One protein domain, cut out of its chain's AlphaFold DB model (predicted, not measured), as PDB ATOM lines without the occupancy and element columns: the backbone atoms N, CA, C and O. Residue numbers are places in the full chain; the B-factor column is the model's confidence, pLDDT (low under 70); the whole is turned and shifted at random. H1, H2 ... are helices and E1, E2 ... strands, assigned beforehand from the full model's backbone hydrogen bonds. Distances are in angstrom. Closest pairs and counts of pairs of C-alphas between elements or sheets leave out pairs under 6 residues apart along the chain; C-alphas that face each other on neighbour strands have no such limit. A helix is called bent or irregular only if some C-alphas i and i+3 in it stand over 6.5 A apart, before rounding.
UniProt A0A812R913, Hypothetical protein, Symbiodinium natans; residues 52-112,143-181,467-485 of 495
ATOM      1  N   GLU A  52       5.442   2.098 -34.423       78.94
ATOM      2  CA  GLU A  52       5.676   1.440 -35.717       78.94
ATOM      3  C   GLU A  52       5.676  -0.084 -35.572       78.94
ATOM      4  O   GLU A  52       5.094  -0.781 -36.396       78.94
ATOM      5  N   LYS A  53       6.246  -0.612 -34.480       79.56
ATOM      6  CA  LYS A  53       6.194  -2.051 -34.175       79.56
ATOM      7  C   LYS A  53       4.765  -2.544 -33.925       79.56
ATOM      8  O   LYS A  53       4.396  -3.601 -34.425       79.56
ATOM      9  N   ALA A  54       3.962  -1.788 -33.175       76.75
ATOM     10  CA  ALA A  54       2.562  -2.126 -32.920       76.75
ATOM     11  C   ALA A  54       1.704  -2.048 -34.196       76.75
ATOM     12  O   ALA A  54       0.872  -2.923 -34.423       76.75
ATOM     13  N   ALA A  55       1.934  -1.040 -35.044       77.56
ATOM     14  CA  ALA A  55       1.263  -0.903 -36.334       77.56
ATOM     15  C   ALA A  55       1.610  -2.066 -37.277       77.56
ATOM     16  O   ALA A  55       0.706  -2.704 -37.809       77.56
ATOM     17  N   ALA A  56       2.897  -2.415 -37.394       77.06
ATOM     18  CA  ALA A  56       3.348  -3.548 -38.200       77.06
ATOM     19  C   ALA A  56       2.728  -4.877 -37.735       77.06
ATOM     20  O   ALA A  56       2.226  -5.640 -38.558       77.06
ATOM     21  N   ALA A  57       2.680  -5.123 -36.421       78.75
ATOM     22  CA  ALA A  57       2.026  -6.308 -35.862       78.75
ATOM     23  C   ALA A  57       0.508  -6.340 -36.137       78.75
ATOM     24  O   ALA A  57      -0.062  -7.410 -36.323       78.75
ATOM     25  N   ALA A  58      -0.157  -5.180 -36.191       77.31
ATOM     26  CA  ALA A  58      -1.570  -5.082 -36.562       77.31
ATOM     27  C   ALA A  58      -1.812  -5.236 -38.078       77.31
ATOM     28  O   ALA A  58      -2.913  -5.600 -38.489       77.31
ATOM     29  N   ALA A  59      -0.808  -4.953 -38.913       81.81
ATOM     30  CA  ALA A  59      -0.886  -5.094 -40.365       81.81
ATOM     31  C   ALA A  59      -0.702  -6.536 -40.837       81.81
ATOM     32  O   ALA A  59      -1.330  -6.935 -41.817       81.81
ATOM     33  N   GLU A  60       0.166  -7.291 -40.159       88.00
ATOM     34  CA  GLU A  60       0.621  -8.614 -40.593       88.00
ATOM     35  C   GLU A  60      -0.526  -9.577 -40.969       88.00
ATOM     36  O   GLU A  60      -0.446 -10.156 -42.058       88.00
ATOM     37  N   PRO A  61      -1.622  -9.703 -40.184       88.25
ATOM     38  CA  PRO A  61      -2.725 -10.602 -40.541       88.25
ATOM     39  C   PRO A  61      -3.381 -10.223 -41.877       88.25
ATOM     40  O   PRO A  61      -3.653 -11.069 -42.728       88.25
ATOM     41  N   PHE A  62      -3.582  -8.923 -42.106       88.69
ATOM     42  CA  PHE A  62      -4.244  -8.410 -43.308       88.69
ATOM     43  C   PHE A  62      -3.333  -8.378 -44.538       88.69
ATOM     44  O   PHE A  62      -3.834  -8.341 -45.657       88.69
ATOM     45  N   GLN A  63      -2.010  -8.375 -44.361       87.50
ATOM     46  CA  GLN A  63      -1.062  -8.444 -45.477       87.50
ATOM     47  C   GLN A  63      -1.032  -9.831 -46.126       87.50
ATOM     48  O   GLN A  63      -0.777  -9.938 -47.322       87.50
ATOM     49  N   LYS A  64      -1.289 -10.885 -45.343       88.75
ATOM     50  CA  LYS A  64      -1.336 -12.273 -45.828       88.75
ATOM     51  C   LYS A  64      -2.716 -12.667 -46.356       88.75
ATOM     52  O   LYS A  64      -2.829 -13.653 -47.082       88.75
ATOM     53  N   LEU A  65      -3.753 -11.910 -45.993       91.50
ATOM     54  CA  LEU A  65      -5.123 -12.153 -46.420       91.50
ATOM     55  C   LEU A  65      -5.281 -11.913 -47.925       91.50
ATOM     56  O   LEU A  65      -5.094 -10.796 -48.407       91.50
ATOM     57  N   ARG A  66      -5.708 -12.947 -48.651       92.12
ATOM     58  CA  ARG A  66      -6.098 -12.847 -50.061       92.12
ATOM     59  C   ARG A  66      -7.607 -12.690 -50.159       92.12
ATOM     60  O   ARG A  66      -8.337 -13.664 -50.007       92.12
ATOM     61  N   VAL A  67      -8.078 -11.472 -50.426       93.88
ATOM     62  CA  VAL A  67      -9.526 -11.186 -50.490       93.88
ATOM     63  C   VAL A  67     -10.217 -12.002 -51.585       93.88
ATOM     64  O   VAL A  67     -11.313 -12.505 -51.369       93.88
ATOM     65  N   ALA A  68      -9.557 -12.208 -52.728       91.00
ATOM     66  CA  ALA A  68     -10.094 -13.005 -53.834       91.00
ATOM     67  C   ALA A  68     -10.297 -14.499 -53.498       91.00
ATOM     68  O   ALA A  68     -10.924 -15.212 -54.273       91.00
ATOM     69  N   SER A  69      -9.763 -14.976 -52.368       89.69
ATOM     70  CA  SER A  69      -9.911 -16.358 -51.896       89.69
ATOM     71  C   SER A  69     -11.006 -16.523 -50.837       89.69
ATOM     72  O   SER A  69     -11.206 -17.630 -50.347       89.69
ATOM     73  N   LEU A  70     -11.687 -15.441 -50.449       92.38
ATOM     74  CA  LEU A  70     -12.773 -15.487 -49.471       92.38
ATOM     75  C   LEU A  70     -14.109 -15.875 -50.130       92.38
ATOM     76  O   LEU A  70     -14.289 -15.631 -51.328       92.38
ATOM     77  N   PRO A  71     -15.067 -16.430 -49.362       93.00
ATOM     78  CA  PRO A  71     -16.403 -16.735 -49.866       93.00
ATOM     79  C   PRO A  71     -17.102 -15.503 -50.473       93.00
ATOM     80  O   PRO A  71     -16.936 -14.384 -49.963       93.00
ATOM     81  N   PRO A  72     -17.882 -15.677 -51.558       94.44
ATOM     82  CA  PRO A  72     -18.625 -14.582 -52.169       94.44
ATOM     83  C   PRO A  72     -19.733 -14.082 -51.234       94.44
ATOM     84  O   PRO A  72     -20.415 -14.880 -50.599       94.44
ATOM     85  N   GLY A  73     -19.934 -12.764 -51.170       93.81
ATOM     86  CA  GLY A  73     -21.074 -12.174 -50.456       93.81
ATOM     87  C   GLY A  73     -22.324 -12.040 -51.331       93.81
ATOM     88  O   GLY A  73     -22.259 -12.174 -52.559       93.81
ATOM     89  N   ALA A  74     -23.468 -11.709 -50.725       92.19
ATOM     90  CA  ALA A  74     -24.713 -11.511 -51.465       92.19
ATOM     91  C   ALA A  74     -24.644 -10.232 -52.312       92.19
ATOM     92  O   ALA A  74     -24.576  -9.119 -51.785       92.19
ATOM     93  N   ILE A  75     -24.665 -10.359 -53.645       93.75
ATOM     94  CA  ILE A  75     -24.524  -9.191 -54.528       93.75
ATOM     95  C   ILE A  75     -25.720  -8.236 -54.445       93.75
ATOM     96  O   ILE A  75     -25.562  -7.057 -54.744       93.75
ATOM     97  N   THR A  76     -26.900  -8.714 -54.045       93.75
ATOM     98  CA  THR A  76     -28.156  -7.946 -54.004       93.75
ATOM     99  C   THR A  76     -28.249  -6.997 -52.813       93.75
ATOM    100  O   THR A  76     -28.995  -6.023 -52.877       93.75
ATOM    101  N   SER A  77     -27.519  -7.246 -51.725       92.44
ATOM    102  CA  SER A  77     -27.544  -6.391 -50.529       92.44
ATOM    103  C   SER A  77     -26.199  -6.366 -49.790       92.44
ATOM    104  O   SER A  77     -26.133  -6.755 -48.623       92.44
ATOM    105  N   PRO A  78     -25.109  -5.889 -50.426       94.19
ATOM    106  CA  PRO A  78     -23.800  -5.878 -49.790       94.19
ATOM    107  C   PRO A  78     -23.748  -4.911 -48.602       94.19
ATOM    108  O   PRO A  78     -24.231  -3.778 -48.667       94.19
ATOM    109  N   ARG A  79     -23.082  -5.331 -47.526       93.88
ATOM    110  CA  ARG A  79     -22.908  -4.539 -46.295       93.88
ATOM    111  C   ARG A  79     -21.643  -3.683 -46.331       93.88
ATOM    112  O   ARG A  79     -20.685  -3.947 -45.599       93.88
ATOM    113  N   TRP A  80     -21.613  -2.675 -47.205       95.75
ATOM    114  CA  TRP A  80     -20.439  -1.816 -47.451       95.75
ATOM    115  C   TRP A  80     -19.860  -1.167 -46.190       95.75
ATOM    116  O   TRP A  80     -18.645  -1.017 -46.067       95.75
ATOM    117  N   GLU A  81     -20.701  -0.831 -45.216       93.56
ATOM    118  CA  GLU A  81     -20.298  -0.270 -43.926       93.56
ATOM    119  C   GLU A  81     -19.450  -1.224 -43.073       93.56
ATOM    120  O   GLU A  81     -18.777  -0.788 -42.141       93.56
ATOM    121  N   THR A  82     -19.447  -2.516 -43.406       94.12
ATOM    122  CA  THR A  82     -18.666  -3.552 -42.718       94.12
ATOM    123  C   THR A  82     -17.379  -3.929 -43.451       94.12
ATOM    124  O   THR A  82     -16.738  -4.925 -43.117       94.12
ATOM    125  N   THR A  83     -16.981  -3.146 -44.456       95.94
ATOM    126  CA  THR A  83     -15.759  -3.401 -45.222       95.94
ATOM    127  C   THR A  83     -14.522  -3.350 -44.324       95.94
ATOM    128  O   THR A  83     -14.309  -2.379 -43.593       95.94
ATOM    129  N   PHE A  84     -13.679  -4.382 -44.399       94.75
ATOM    130  CA  PHE A  84     -12.488  -4.504 -43.550       94.75
ATOM    131  C   PHE A  84     -11.188  -4.793 -44.308       94.75
ATOM    132  O   PHE A  84     -10.097  -4.601 -43.759       94.75
ATOM    133  N   ALA A  85     -11.279  -5.259 -45.553       95.75
ATOM    134  CA  ALA A  85     -10.120  -5.506 -46.391       95.75
ATOM    135  C   ALA A  85     -10.428  -5.208 -47.855       95.75
ATOM    136  O   ALA A  85     -11.539  -5.403 -48.340       95.75
ATOM    137  N   VAL A  86      -9.406  -4.731 -48.553       96.25
ATOM    138  CA  VAL A  86      -9.419  -4.527 -49.998       96.25
ATOM    139  C   VAL A  86      -8.105  -5.062 -50.536       96.25
ATOM    140  O   VAL A  86      -7.058  -4.868 -49.911       96.25
ATOM    141  N   ASP A  87      -8.154  -5.727 -51.678       94.06
ATOM    142  CA  ASP A  87      -6.980  -6.204 -52.383       94.06
ATOM    143  C   ASP A  87      -7.029  -5.851 -53.866       94.06
ATOM    144  O   ASP A  87      -8.082  -5.536 -54.426       94.06
ATOM    145  N   PHE A  88      -5.859  -5.868 -54.489       90.44
ATOM    146  CA  PHE A  88      -5.709  -5.582 -55.907       90.44
ATOM    147  C   PHE A  88      -5.171  -6.820 -56.609       90.44
ATOM    148  O   PHE A  88      -4.360  -7.536 -56.018       90.44
ATOM    149  N   PRO A  89      -5.553  -7.052 -57.870       85.69
ATOM    150  CA  PRO A  89      -4.895  -8.080 -58.650       85.69
ATOM    151  C   PRO A  89      -3.385  -7.801 -58.776       85.69
ATOM    152  O   PRO A  89      -2.919  -6.660 -58.627       85.69
ATOM    153  N   ALA A  90      -2.611  -8.859 -59.032       77.62
ATOM    154  CA  ALA A  90      -1.162  -8.772 -59.199       77.62
ATOM    155  C   ALA A  90      -0.775  -7.809 -60.345       77.62
ATOM    156  O   ALA A  90      -1.549  -7.572 -61.274       77.62
ATOM    157  N   ALA A  91       0.424  -7.219 -60.260       51.53
ATOM    158  CA  ALA A  91       0.909  -6.228 -61.225       51.53
ATOM    159  C   ALA A  91       0.854  -6.762 -62.671       51.53
ATOM    160  O   ALA A  91       1.340  -7.856 -62.938       51.53
ATOM    161  N   GLY A  92       0.266  -5.981 -63.587       53.72
ATOM    162  CA  GLY A  92       0.020  -6.362 -64.988       53.72
ATOM    163  C   GLY A  92      -1.460  -6.582 -65.321       53.72
ATOM    164  O   GLY A  92      -1.846  -6.436 -66.476       53.72
ATOM    165  N   GLN A  93      -2.304  -6.844 -64.318       58.31
ATOM    166  CA  GLN A  93      -3.757  -6.900 -64.485       58.31
ATOM    167  C   GLN A  93      -4.397  -5.508 -64.399       58.31
ATOM    168  O   GLN A  93      -3.827  -4.573 -63.824       58.31
ATOM    169  N   THR A  94      -5.574  -5.368 -65.015       66.44
ATOM    170  CA  THR A  94      -6.246  -4.089 -65.245       66.44
ATOM    171  C   THR A  94      -6.383  -3.278 -63.965       66.44
ATOM    172  O   THR A  94      -6.884  -3.710 -62.928       66.44
ATOM    173  N   GLU A  95      -5.953  -2.027 -64.064       78.69
ATOM    174  CA  GLU A  95      -6.064  -1.033 -63.007       78.69
ATOM    175  C   GLU A  95      -7.501  -0.785 -62.520       78.69
ATOM    176  O   GLU A  95      -7.724  -0.125 -61.508       78.69
ATOM    177  N   SER A  96      -8.486  -1.311 -63.231       86.75
ATOM    178  CA  SER A  96      -9.889  -1.073 -62.981       86.75
ATOM    179  C   SER A  96     -10.570  -2.120 -62.100       86.75
ATOM    180  O   SER A  96     -11.750  -1.948 -61.808       86.75
ATOM    181  N   VAL A  97      -9.861  -3.164 -61.650       92.56
ATOM    182  CA  VAL A  97     -10.411  -4.228 -60.791       92.56
ATOM    183  C   VAL A  97      -9.931  -4.090 -59.344       92.56
ATOM    184  O   VAL A  97      -8.748  -3.863 -59.070       92.56
ATOM    185  N   VAL A  98     -10.858  -4.257 -58.403       95.38
ATOM    186  CA  VAL A  98     -10.623  -4.245 -56.957       95.38
ATOM    187  C   VAL A  98     -11.394  -5.389 -56.298       95.38
ATOM    188  O   VAL A  98     -12.579  -5.571 -56.559       95.38
ATOM    189  N   PHE A  99     -10.738  -6.127 -55.404       95.94
ATOM    190  CA  PHE A  99     -11.374  -7.135 -54.556       95.94
ATOM    191  C   PHE A  99     -11.688  -6.529 -53.194       95.94
ATOM    192  O   PHE A  99     -10.803  -5.952 -52.567       95.94
ATOM    193  N   LEU A 100     -12.920  -6.654 -52.714       96.56
ATOM    194  CA  LEU A 100     -13.366  -6.015 -51.475       96.56
ATOM    195  C   LEU A 100     -14.050  -7.035 -50.563       96.56
ATOM    196  O   LEU A 100     -14.944  -7.743 -51.013       96.56
ATOM    197  N   ALA A 101     -13.642  -7.085 -49.292       96.94
ATOM    198  CA  ALA A 101     -14.231  -7.938 -48.260       96.94
ATOM    199  C   ALA A 101     -15.043  -7.118 -47.253       96.94
ATOM    200  O   ALA A 101     -14.525  -6.186 -46.623       96.94
ATOM    201  N   THR A 102     -16.300  -7.509 -47.072       96.25
ATOM    202  CA  THR A 102     -17.199  -7.063 -46.003       96.25
ATOM    203  C   THR A 102     -17.443  -8.220 -45.040       96.25
ATOM    204  O   THR A 102     -17.054  -9.350 -45.325       96.25
ATOM    205  N   LEU A 103     -18.109  -7.979 -43.910       93.31
ATOM    206  CA  LEU A 103     -18.499  -9.066 -43.005       93.31
ATOM    207  C   LEU A 103     -19.592  -9.981 -43.592       93.31
ATOM    208  O   LEU A 103     -19.870 -11.019 -43.004       93.31
ATOM    209  N   ASP A 104     -20.200  -9.619 -44.723       92.56
ATOM    210  CA  ASP A 104     -21.175 -10.450 -45.445       92.56
ATOM    211  C   ASP A 104     -20.528 -11.359 -46.505       92.56
ATOM    212  O   ASP A 104     -21.134 -12.313 -46.973       92.56
ATOM    213  N   GLY A 105     -19.281 -11.075 -46.883       95.50
ATOM    214  CA  GLY A 105     -18.535 -11.835 -47.879       95.50
ATOM    215  C   GLY A 105     -17.663 -10.928 -48.735       95.50
ATOM    216  O   GLY A 105     -17.430  -9.761 -48.409       95.50
ATOM    217  N   SER A 106     -17.138 -11.475 -49.825       96.12
ATOM    218  CA  SER A 106     -16.221 -10.753 -50.707       96.12
ATOM    219  C   SER A 106     -16.762 -10.579 -52.126       96.12
ATOM    220  O   SER A 106     -17.568 -11.369 -52.619       96.12
ATOM    221  N   TYR A 107     -16.325  -9.499 -52.772       97.31
ATOM    222  CA  TYR A 107     -16.864  -9.001 -54.034       97.31
ATOM    223  C   TYR A 107     -15.751  -8.529 -54.965       97.31
ATOM    224  O   TYR A 107     -14.657  -8.164 -54.522       97.31
ATOM    225  N   VAL A 108     -16.068  -8.460 -56.257       96.56
ATOM    226  CA  VAL A 108     -15.243  -7.796 -57.267       96.56
ATOM    227  C   VAL A 108     -15.922  -6.498 -57.677       96.56
ATOM    228  O   VAL A 108     -17.082  -6.490 -58.081       96.56
ATOM    229  N   LEU A 109     -15.189  -5.396 -57.590       96.81
ATOM    230  CA  LEU A 109     -15.572  -4.112 -58.155       96.81
ATOM    231  C   LEU A 109     -14.725  -3.877 -59.394       96.81
ATOM    232  O   LEU A 109     -13.497  -3.837 -59.302       96.81
ATOM    233  N   LYS A 110     -15.372  -3.695 -60.539       95.50
ATOM    234  CA  LYS A 110     -14.694  -3.382 -61.790       95.50
ATOM    235  C   LYS A 110     -15.240  -2.096 -62.382       95.50
ATOM    236  O   LYS A 110     -16.451  -1.898 -62.450       95.50
ATOM    237  N   THR A 111     -14.352  -1.236 -62.856       93.56
ATOM    238  CA  THR A 111     -14.723  -0.206 -63.824       93.56
ATOM    239  C   THR A 111     -14.285  -0.621 -65.223       93.56
ATOM    240  O   THR A 111     -13.293  -1.323 -65.419       93.56
ATOM    241  N   SER A 112     -15.071  -0.254 -66.224       92.19
ATOM    242  CA  SER A 112     -14.805  -0.619 -67.614       92.19
ATOM    243  C   SER A 112     -14.977   0.615 -68.486       92.19
ATOM    244  O   SER A 112     -15.747   1.516 -68.153       92.19
ATOM    245  N   ALA A 143     -27.079   5.964 -54.418       94.88
ATOM    246  CA  ALA A 143     -26.576   6.117 -53.050       94.88
ATOM    247  C   ALA A 143     -25.510   5.058 -52.720       94.88
ATOM    248  O   ALA A 143     -24.543   5.327 -52.007       94.88
ATOM    249  N   GLU A 144     -25.661   3.862 -53.287       96.19
ATOM    250  CA  GLU A 144     -24.720   2.765 -53.132       96.19
ATOM    251  C   GLU A 144     -23.325   3.073 -53.686       96.19
ATOM    252  O   GLU A 144     -22.329   2.736 -53.047       96.19
ATOM    253  N   HIS A 145     -23.225   3.791 -54.806       95.75
ATOM    254  CA  HIS A 145     -21.932   4.194 -55.350       95.75
ATOM    255  C   HIS A 145     -21.136   5.042 -54.345       95.75
ATOM    256  O   HIS A 145     -19.925   4.880 -54.190       95.75
ATOM    257  N   SER A 146     -21.816   5.939 -53.620       93.62
ATOM    258  CA  SER A 146     -21.176   6.740 -52.567       93.62
ATOM    259  C   SER A 146     -20.716   5.869 -51.394       93.62
ATOM    260  O   SER A 146     -19.582   6.029 -50.945       93.62
ATOM    261  N   LYS A 147     -21.529   4.888 -50.974       95.56
ATOM    262  CA  LYS A 147     -21.168   3.932 -49.910       95.56
ATOM    263  C   LYS A 147     -19.931   3.104 -50.264       95.56
ATOM    264  O   LYS A 147     -19.067   2.912 -49.414       95.56
ATOM    265  N   ILE A 148     -19.806   2.660 -51.518       96.00
ATOM    266  CA  ILE A 148     -18.614   1.941 -51.998       96.00
ATOM    267  C   ILE A 148     -17.369   2.820 -51.871       96.00
ATOM    268  O   ILE A 148     -16.343   2.383 -51.351       96.00
ATOM    269  N   ARG A 149     -17.449   4.085 -52.300       94.81
ATOM    270  CA  ARG A 149     -16.319   5.016 -52.172       94.81
ATOM    271  C   ARG A 149     -15.954   5.245 -50.709       94.81
ATOM    272  O   ARG A 149     -14.780   5.175 -50.365       94.81
ATOM    273  N   GLU A 150     -16.934   5.463 -49.840       93.94
ATOM    274  CA  GLU A 150     -16.719   5.629 -48.398       93.94
ATOM    275  C   GLU A 150     -16.083   4.389 -47.752       93.94
ATOM    276  O   GLU A 150     -15.167   4.521 -46.935       93.94
ATOM    277  N   ALA A 151     -16.487   3.186 -48.167       95.44
ATOM    278  CA  ALA A 151     -15.867   1.933 -47.748       95.44
ATOM    279  C   ALA A 151     -14.384   1.860 -48.154       95.44
ATOM    280  O   ALA A 151     -13.527   1.571 -47.315       95.44
ATOM    281  N   LEU A 152     -14.049   2.205 -49.405       95.50
ATOM    282  CA  LEU A 152     -12.657   2.255 -49.875       95.50
ATOM    283  C   LEU A 152     -11.815   3.262 -49.075       95.50
ATOM    284  O   LEU A 152     -10.697   2.943 -48.662       95.50
ATOM    285  N   MET A 153     -12.355   4.454 -48.802       94.25
ATOM    286  CA  MET A 153     -11.683   5.482 -47.992       94.25
ATOM    287  C   MET A 153     -11.483   5.023 -46.541       94.25
ATOM    288  O   MET A 153     -10.433   5.268 -45.943       94.25
ATOM    289  N   THR A 154     -12.459   4.306 -45.980       93.62
ATOM    290  CA  THR A 154     -12.385   3.738 -44.627       93.62
ATOM    291  C   THR A 154     -11.260   2.708 -44.525       93.62
ATOM    292  O   THR A 154     -10.428   2.788 -43.617       93.62
ATOM    293  N   VAL A 155     -11.170   1.785 -45.487       95.12
ATOM    294  CA  VAL A 155     -10.094   0.782 -45.533       95.12
ATOM    295  C   VAL A 155      -8.733   1.424 -45.803       95.12
ATOM    296  O   VAL A 155      -7.729   0.978 -45.245       95.12
ATOM    297  N   ALA A 156      -8.669   2.498 -46.594       95.06
ATOM    298  CA  ALA A 156      -7.438   3.266 -46.765       95.06
ATOM    299  C   ALA A 156      -6.948   3.839 -45.422       95.06
ATOM    300  O   ALA A 156      -5.792   3.633 -45.053       95.06
ATOM    301  N   GLY A 157      -7.838   4.455 -44.636       93.19
ATOM    302  CA  GLY A 157      -7.511   4.958 -43.297       93.19
ATOM    303  C   GLY A 157      -7.161   3.859 -42.281       93.19
ATOM    304  O   GLY A 157      -6.379   4.087 -41.359       93.19
ATOM    305  N   GLN A 158      -7.711   2.650 -42.424       91.25
ATOM    306  CA  GLN A 158      -7.277   1.481 -41.646       91.25
ATOM    307  C   GLN A 158      -5.858   1.043 -42.036       91.25
ATOM    308  O   GLN A 158      -5.032   0.820 -41.154       91.25
ATOM    309  N   ASN A 159      -5.548   0.963 -43.335       91.75
ATOM    310  CA  ASN A 159      -4.213   0.594 -43.816       91.75
ATOM    311  C   ASN A 159      -3.146   1.601 -43.371       91.75
ATOM    312  O   ASN A 159      -2.090   1.182 -42.907       91.75
ATOM    313  N   ASP A 160      -3.438   2.902 -43.422       92.19
ATOM    314  CA  ASP A 160      -2.517   3.943 -42.952       92.19
ATOM    315  C   ASP A 160      -2.223   3.813 -41.446       92.19
ATOM    316  O   ASP A 160      -1.065   3.772 -41.031       92.19
ATOM    317  N   ARG A 161      -3.258   3.598 -40.616       87.81
ATOM    318  CA  ARG A 161      -3.097   3.347 -39.167       87.81
ATOM    319  C   ARG A 161      -2.326   2.061 -38.853       87.81
ATOM    320  O   ARG A 161      -1.657   1.992 -37.823       87.81
ATOM    321  N   ARG A 162      -2.397   1.064 -39.739       87.88
ATOM    322  CA  ARG A 162      -1.604  -0.178 -39.689       87.88
ATOM    323  C   ARG A 162      -0.181   0.012 -40.246       87.88
ATOM    324  O   ARG A 162       0.592  -0.933 -40.277       87.88
ATOM    325  N   GLY A 163       0.205   1.217 -40.666       87.94
ATOM    326  CA  GLY A 163       1.537   1.498 -41.209       87.94
ATOM    327  C   GLY A 163       1.737   1.031 -42.654       87.94
ATOM    328  O   GLY A 163       2.871   0.956 -43.117       87.94
ATOM    329  N   ASN A 164       0.656   0.725 -43.380       90.44
ATOM    330  CA  ASN A 164       0.672   0.379 -44.800       90.44
ATOM    331  C   ASN A 164       0.248   1.584 -45.660       90.44
ATOM    332  O   ASN A 164      -0.804   1.583 -46.307       90.44
ATOM    333  N   SER A 165       1.066   2.638 -45.631       91.62
ATOM    334  CA  SER A 165       0.789   3.909 -46.311       91.62
ATOM    335  C   SER A 165       0.759   3.782 -47.838       91.62
ATOM    336  O   SER A 165      -0.020   4.471 -48.493       91.62
ATOM    337  N   GLU A 166       1.540   2.867 -48.419       92.12
ATOM    338  CA  GLU A 166       1.529   2.595 -49.861       92.12
ATOM    339  C   GLU A 166       0.175   2.030 -50.314       92.12
ATOM    340  O   GLU A 166      -0.453   2.570 -51.230       92.12
ATOM    341  N   LYS A 167      -0.330   0.988 -49.632       91.88
ATOM    342  CA  LYS A 167      -1.650   0.417 -49.936       91.88
ATOM    343  C   LYS A 167      -2.763   1.430 -49.669       91.88
ATOM    344  O   LYS A 167      -3.684   1.530 -50.478       91.88
ATOM    345  N   ALA A 168      -2.660   2.214 -48.592       93.75
ATOM    346  CA  ALA A 168      -3.594   3.300 -48.307       93.75
ATOM    347  C   ALA A 168      -3.634   4.331 -49.447       93.75
ATOM    348  O   ALA A 168      -4.707   4.629 -49.963       93.75
ATOM    349  N   HIS A 169      -2.476   4.820 -49.901       93.75
ATOM    350  CA  HIS A 169      -2.394   5.767 -51.012       93.75
ATOM    351  C   HIS A 169      -2.982   5.185 -52.303       93.75
ATOM    352  O   HIS A 169      -3.782   5.846 -52.964       93.75
ATOM    353  N   ARG A 170      -2.667   3.926 -52.633       91.94
ATOM    354  CA  ARG A 170      -3.224   3.244 -53.810       91.94
ATOM    355  C   ARG A 170      -4.753   3.140 -53.748       91.94
ATOM    356  O   ARG A 170      -5.412   3.380 -54.757       91.94
ATOM    357  N   LEU A 171      -5.324   2.840 -52.577       92.62
ATOM    358  CA  LEU A 171      -6.778   2.814 -52.360       92.62
ATOM    359  C   LEU A 171      -7.420   4.189 -52.558       92.62
ATOM    360  O   LEU A 171      -8.425   4.287 -53.259       92.62
ATOM    361  N   LEU A 172      -6.820   5.243 -51.994       92.44
ATOM    362  CA  LEU A 172      -7.287   6.619 -52.186       92.44
ATOM    363  C   LEU A 172      -7.277   6.990 -53.670       92.44
ATOM    364  O   LEU A 172      -8.280   7.472 -54.193       92.44
ATOM    365  N   MET A 173      -6.176   6.704 -54.370       90.56
ATOM    366  CA  MET A 173      -6.072   6.968 -55.804       90.56
ATOM    367  C   MET A 173      -7.178   6.250 -56.575       90.56
ATOM    368  O   MET A 173      -7.879   6.901 -57.339       90.56
ATOM    369  N   ARG A 174      -7.426   4.960 -56.314       88.19
ATOM    370  CA  ARG A 174      -8.507   4.194 -56.959       88.19
ATOM    371  C   ARG A 174      -9.893   4.778 -56.686       88.19
ATOM    372  O   ARG A 174     -10.661   4.979 -57.625       88.19
ATOM    373  N   ALA A 175     -10.202   5.097 -55.430       88.25
ATOM    374  CA  ALA A 175     -11.483   5.689 -55.033       88.25
ATOM    375  C   ALA A 175     -11.741   7.071 -55.673       88.25
ATOM    376  O   ALA A 175     -12.897   7.492 -55.802       88.25
ATOM    377  N   HIS A 176     -10.676   7.779 -56.068       87.06
ATOM    378  CA  HIS A 176     -10.748   9.087 -56.713       87.06
ATOM    379  C   HIS A 176     -10.651   9.051 -58.243       87.06
ATOM    380  O   HIS A 176     -11.304   9.875 -58.877       87.06
ATOM    381  N   SER A 177      -9.861   8.153 -58.837       85.81
ATOM    382  CA  SER A 177      -9.599   8.131 -60.284       85.81
ATOM    383  C   SER A 177     -10.388   7.066 -61.039       85.81
ATOM    384  O   SER A 177     -10.802   7.313 -62.167       85.81
ATOM    385  N   SER A 178     -10.608   5.896 -60.436       84.75
ATOM    386  CA  SER A 178     -11.256   4.757 -61.098       84.75
ATOM    387  C   SER A 178     -12.754   4.697 -60.812       84.75
ATOM    388  O   SER A 178     -13.514   4.348 -61.705       84.75
ATOM    389  N   PHE A 179     -13.183   5.074 -59.604       87.88
ATOM    390  CA  PHE A 179     -14.584   5.036 -59.155       87.88
ATOM    391  C   PHE A 179     -15.214   6.438 -59.131       87.88
ATOM    392  O   PHE A 179     -15.699   6.920 -58.101       87.88
ATOM    393  N   ILE A 180     -15.135   7.139 -60.263       88.75
ATOM    394  CA  ILE A 180     -15.713   8.479 -60.420       88.75
ATOM    395  C   ILE A 180     -17.233   8.404 -60.649       88.75
ATOM    396  O   ILE A 180     -17.687   7.495 -61.336       88.75
ATOM    397  N   PRO A 181     -18.037   9.378 -60.170       87.50
ATOM    398  CA  PRO A 181     -19.504   9.332 -60.287       87.50
ATOM    399  C   PRO A 181     -20.070   9.274 -61.716       87.50
ATOM    400  O   PRO A 181     -21.253   9.023 -61.906       87.50
ATOM    401  N   ALA A 467     -21.134 -13.235 -41.752       86.62
ATOM    402  CA  ALA A 467     -21.617 -14.474 -42.337       86.62
ATOM    403  C   ALA A 467     -20.765 -15.652 -41.805       86.62
ATOM    404  O   ALA A 467     -19.534 -15.552 -41.839       86.62
ATOM    405  N   PRO A 468     -21.372 -16.754 -41.317       86.31
ATOM    406  CA  PRO A 468     -20.626 -17.864 -40.719       86.31
ATOM    407  C   PRO A 468     -19.543 -18.438 -41.640       86.31
ATOM    408  O   PRO A 468     -18.401 -18.588 -41.221       86.31
ATOM    409  N   GLU A 469     -19.867 -18.651 -42.920       86.75
ATOM    410  CA  GLU A 469     -18.930 -19.192 -43.916       86.75
ATOM    411  C   GLU A 469     -17.702 -18.295 -44.113       86.75
ATOM    412  O   GLU A 469     -16.576 -18.779 -44.217       86.75
ATOM    413  N   LEU A 470     -17.907 -16.974 -44.129       89.50
ATOM    414  CA  LEU A 470     -16.806 -16.022 -44.181       89.50
ATOM    415  C   LEU A 470     -15.967 -16.110 -42.909       89.50
ATOM    416  O   LEU A 470     -14.743 -16.151 -43.001       89.50
ATOM    417  N   TRP A 471     -16.608 -16.101 -41.738       91.38
ATOM    418  CA  TRP A 471     -15.898 -16.116 -40.464       91.38
ATOM    419  C   TRP A 471     -14.997 -17.347 -40.345       91.38
ATOM    420  O   TRP A 471     -13.820 -17.204 -40.021       91.38
ATOM    421  N   ASP A 472     -15.509 -18.520 -40.716       89.56
ATOM    422  CA  ASP A 472     -14.764 -19.780 -40.726       89.56
ATOM    423  C   ASP A 472     -13.610 -19.782 -41.743       89.56
ATOM    424  O   ASP A 472     -12.565 -20.386 -41.495       89.56
ATOM    425  N   ALA A 473     -13.760 -19.070 -42.865       88.69
ATOM    426  CA  ALA A 473     -12.712 -18.922 -43.875       88.69
ATOM    427  C   ALA A 473     -11.607 -17.919 -43.485       88.69
ATOM    428  O   ALA A 473     -10.530 -17.919 -44.090       88.69
ATOM    429  N   LEU A 474     -11.842 -17.045 -42.499       90.94
ATOM    430  CA  LEU A 474     -10.847 -16.064 -42.069       90.94
ATOM    431  C   LEU A 474      -9.738 -16.716 -41.229       90.94
ATOM    432  O   LEU A 474     -10.032 -17.468 -40.298       90.94
ATOM    433  N   PRO A 475      -8.461 -16.357 -41.456       93.19
ATOM    434  CA  PRO A 475      -7.375 -16.748 -40.565       93.19
ATOM    435  C   PRO A 475      -7.638 -16.324 -39.101       93.19
ATOM    436  O   PRO A 475      -8.147 -15.220 -38.873       93.19
ATOM    437  N   PRO A 476      -7.271 -17.138 -38.086       91.81
ATOM    438  CA  PRO A 476      -7.560 -16.830 -36.678       91.81
ATOM    439  C   PRO A 476      -6.987 -15.492 -36.185       91.81
ATOM    440  O   PRO A 476      -7.569 -14.826 -35.328       91.81
ATOM    441  N   ASP A 477      -5.843 -15.076 -36.723       91.19
ATOM    442  CA  ASP A 477      -5.220 -13.786 -36.436       91.19
ATOM    443  C   ASP A 477      -6.011 -12.611 -37.034       91.19
ATOM    444  O   ASP A 477      -6.145 -11.575 -36.378       91.19
ATOM    445  N   VAL A 478      -6.604 -12.781 -38.220       90.31
ATOM    446  CA  VAL A 478      -7.535 -11.807 -38.815       90.31
ATOM    447  C   VAL A 478      -8.828 -11.731 -38.004       90.31
ATOM    448  O   VAL A 478      -9.264 -10.627 -37.677       90.31
ATOM    449  N   GLN A 479      -9.407 -12.870 -37.606       90.88
ATOM    450  CA  GLN A 479     -10.588 -12.911 -36.732       90.88
ATOM    451  C   GLN A 479     -10.342 -12.138 -35.424       90.88
ATOM    452  O   GLN A 479     -11.111 -11.248 -35.055       90.88
ATOM    453  N   ALA A 480      -9.221 -12.418 -34.751       90.19
ATOM    454  CA  ALA A 480      -8.833 -11.722 -33.526       90.19
ATOM    455  C   ALA A 480      -8.591 -10.219 -33.755       90.19
ATOM    456  O   ALA A 480      -8.906  -9.401 -32.888       90.19
ATOM    457  N   ALA A 481      -8.041  -9.833 -34.912       88.00
ATOM    458  CA  ALA A 481      -7.840  -8.432 -35.259       88.00
ATOM    459  C   ALA A 481      -9.173  -7.700 -35.480       88.00
ATOM    460  O   ALA A 481      -9.345  -6.599 -34.958       88.00
ATOM    461  N   LEU A 482     -10.138  -8.320 -36.168       88.44
ATOM    462  CA  LEU A 482     -11.478  -7.761 -36.389       88.44
ATOM    463  C   LEU A 482     -12.275  -7.609 -35.090       88.44
ATOM    464  O   LEU A 482     -12.997  -6.630 -34.933       88.44
ATOM    465  N   GLN A 483     -12.109  -8.521 -34.130       88.88
ATOM    466  CA  GLN A 483     -12.718  -8.380 -32.801       88.88
ATOM    467  C   GLN A 483     -12.162  -7.182 -32.017       88.88
ATOM    468  O   GLN A 483     -12.885  -6.556 -31.246       88.88
ATOM    469  N   ARG A 484     -10.876  -6.849 -32.201       86.62
ATOM    470  CA  ARG A 484     -10.223  -5.704 -31.537       86.62
ATOM    471  C   ARG A 484     -10.493  -4.379 -32.245       86.62
ATOM    472  O   ARG A 484     -10.598  -3.345 -31.591       86.62
ATOM    473  N   GLU A 485     -10.559  -4.406 -33.571       83.38
ATOM    474  CA  GLU A 485     -10.823  -3.252 -34.424       83.38
ATOM    475  C   GLU A 485     -12.019  -3.556 -35.339       83.38
ATOM    476  O   GLU A 485     -11.831  -3.806 -36.534       83.38
TER     477      GLU A 485
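AT A GLANCE: This is residues 52 to 112, 143 to 181 and 467 to 485 of the 495 residues of the protein "Hypothetical protein" of Symbiodinium natans (UniProt A0A812R913). A small sheet of three strands has a helical hairpin, H2 and H3, packed over one face, with H2 crossing the strands and H3 side by side with it. Beyond the end of the sheet where E1 begins and E2 ends, the helices H1, H5 and H4 make a loose arc. The printed part has 119 residues, with five named helices and three named strands in the order H1, E1, E2, E3, H2, H3, H4, H5. The sheet's order is E1, E2, E3, all antiparallel, and the class is mixed, helices and strands. The whole is compact, with a radius of gyration of the C-alphas of 13.6 A, and its rounded outline spans 37 by 32 by 28 A.

IN THESE COORDINATES: H1, residues 52 to 64, begins at C-alpha 52 (5.676, 1.440, -35.717) and is 18.4 A long; it is irregular, but only just, with C-alphas 58 and 61 6.9 A apart. E1 is residues 85 to 87, E2 is residues 97 to 102, 16.5 A, and E3 is residues 105 to 111, 20.1 A. H2, residues 143 to 161, begins at C-alpha 143 (-26.576, 6.117, -53.050) and is 27.4 A long. H3, residues 165 to 177, is 17.9 A long. H4 is residues 468 to 473, and H5, residues 476 to 484, ends at C-alpha 484 (-10.223, -5.704, -31.537).

HOW THE PARTS SIT: E1, E2 and E3 form a meander, each strand the antiparallel neighbour of the one before. In the hairpin E1 and E2, N 87 and O 99 are within hydrogen-bond range at 2.8 A; in the hairpin E2 and E3, N 100 and O 107 are, at 2.9 A. H2 and H3 on one face of the sheet give two layers. H2 has a height over the sheet of 9.4 A and runs across the strands, at 85 degrees to E1 on the local plane; its closest C-alphas to E1 are those of Val 155 and Ala 85, 6.3 A. H2 and H3 touch at a shallow tilt of 18 degrees, opposite ways, closest at the C-alphas of Ala 156 and Ala 168, 4.1 A. H1 touches H5 with residues 58 to 62 alone, at a steep tilt of 54 degrees; the closest C-alphas are those of Pro 61 and Val 478, 5.3 A. H4 only grazes the sheet, with residues 468 to 471; its closest C-alpha pair with E3 is Leu 470 and Gly 105, 5.8 A. H5 is not on the sheet. Every O i to N i+4 pair is within hydrogen-bond range in H2, H3, H4 and H5; in H1, 7 of 9 are.

THE WHOLE: The two C-alphas farthest apart are those of Lys 53 and Thr 76, 40.1 A. Residues 113 to 142 and 182 to 466 are not printed; the gaps across these cuts are 19.9 A between C-alphas 112 and 143 and 29.9 A between C-alphas 181 and 467. The link from H1 to E1, 20 residues, is long. Mean pLDDT of the printed part is 89.6, and residues 91 to 94 are under 70.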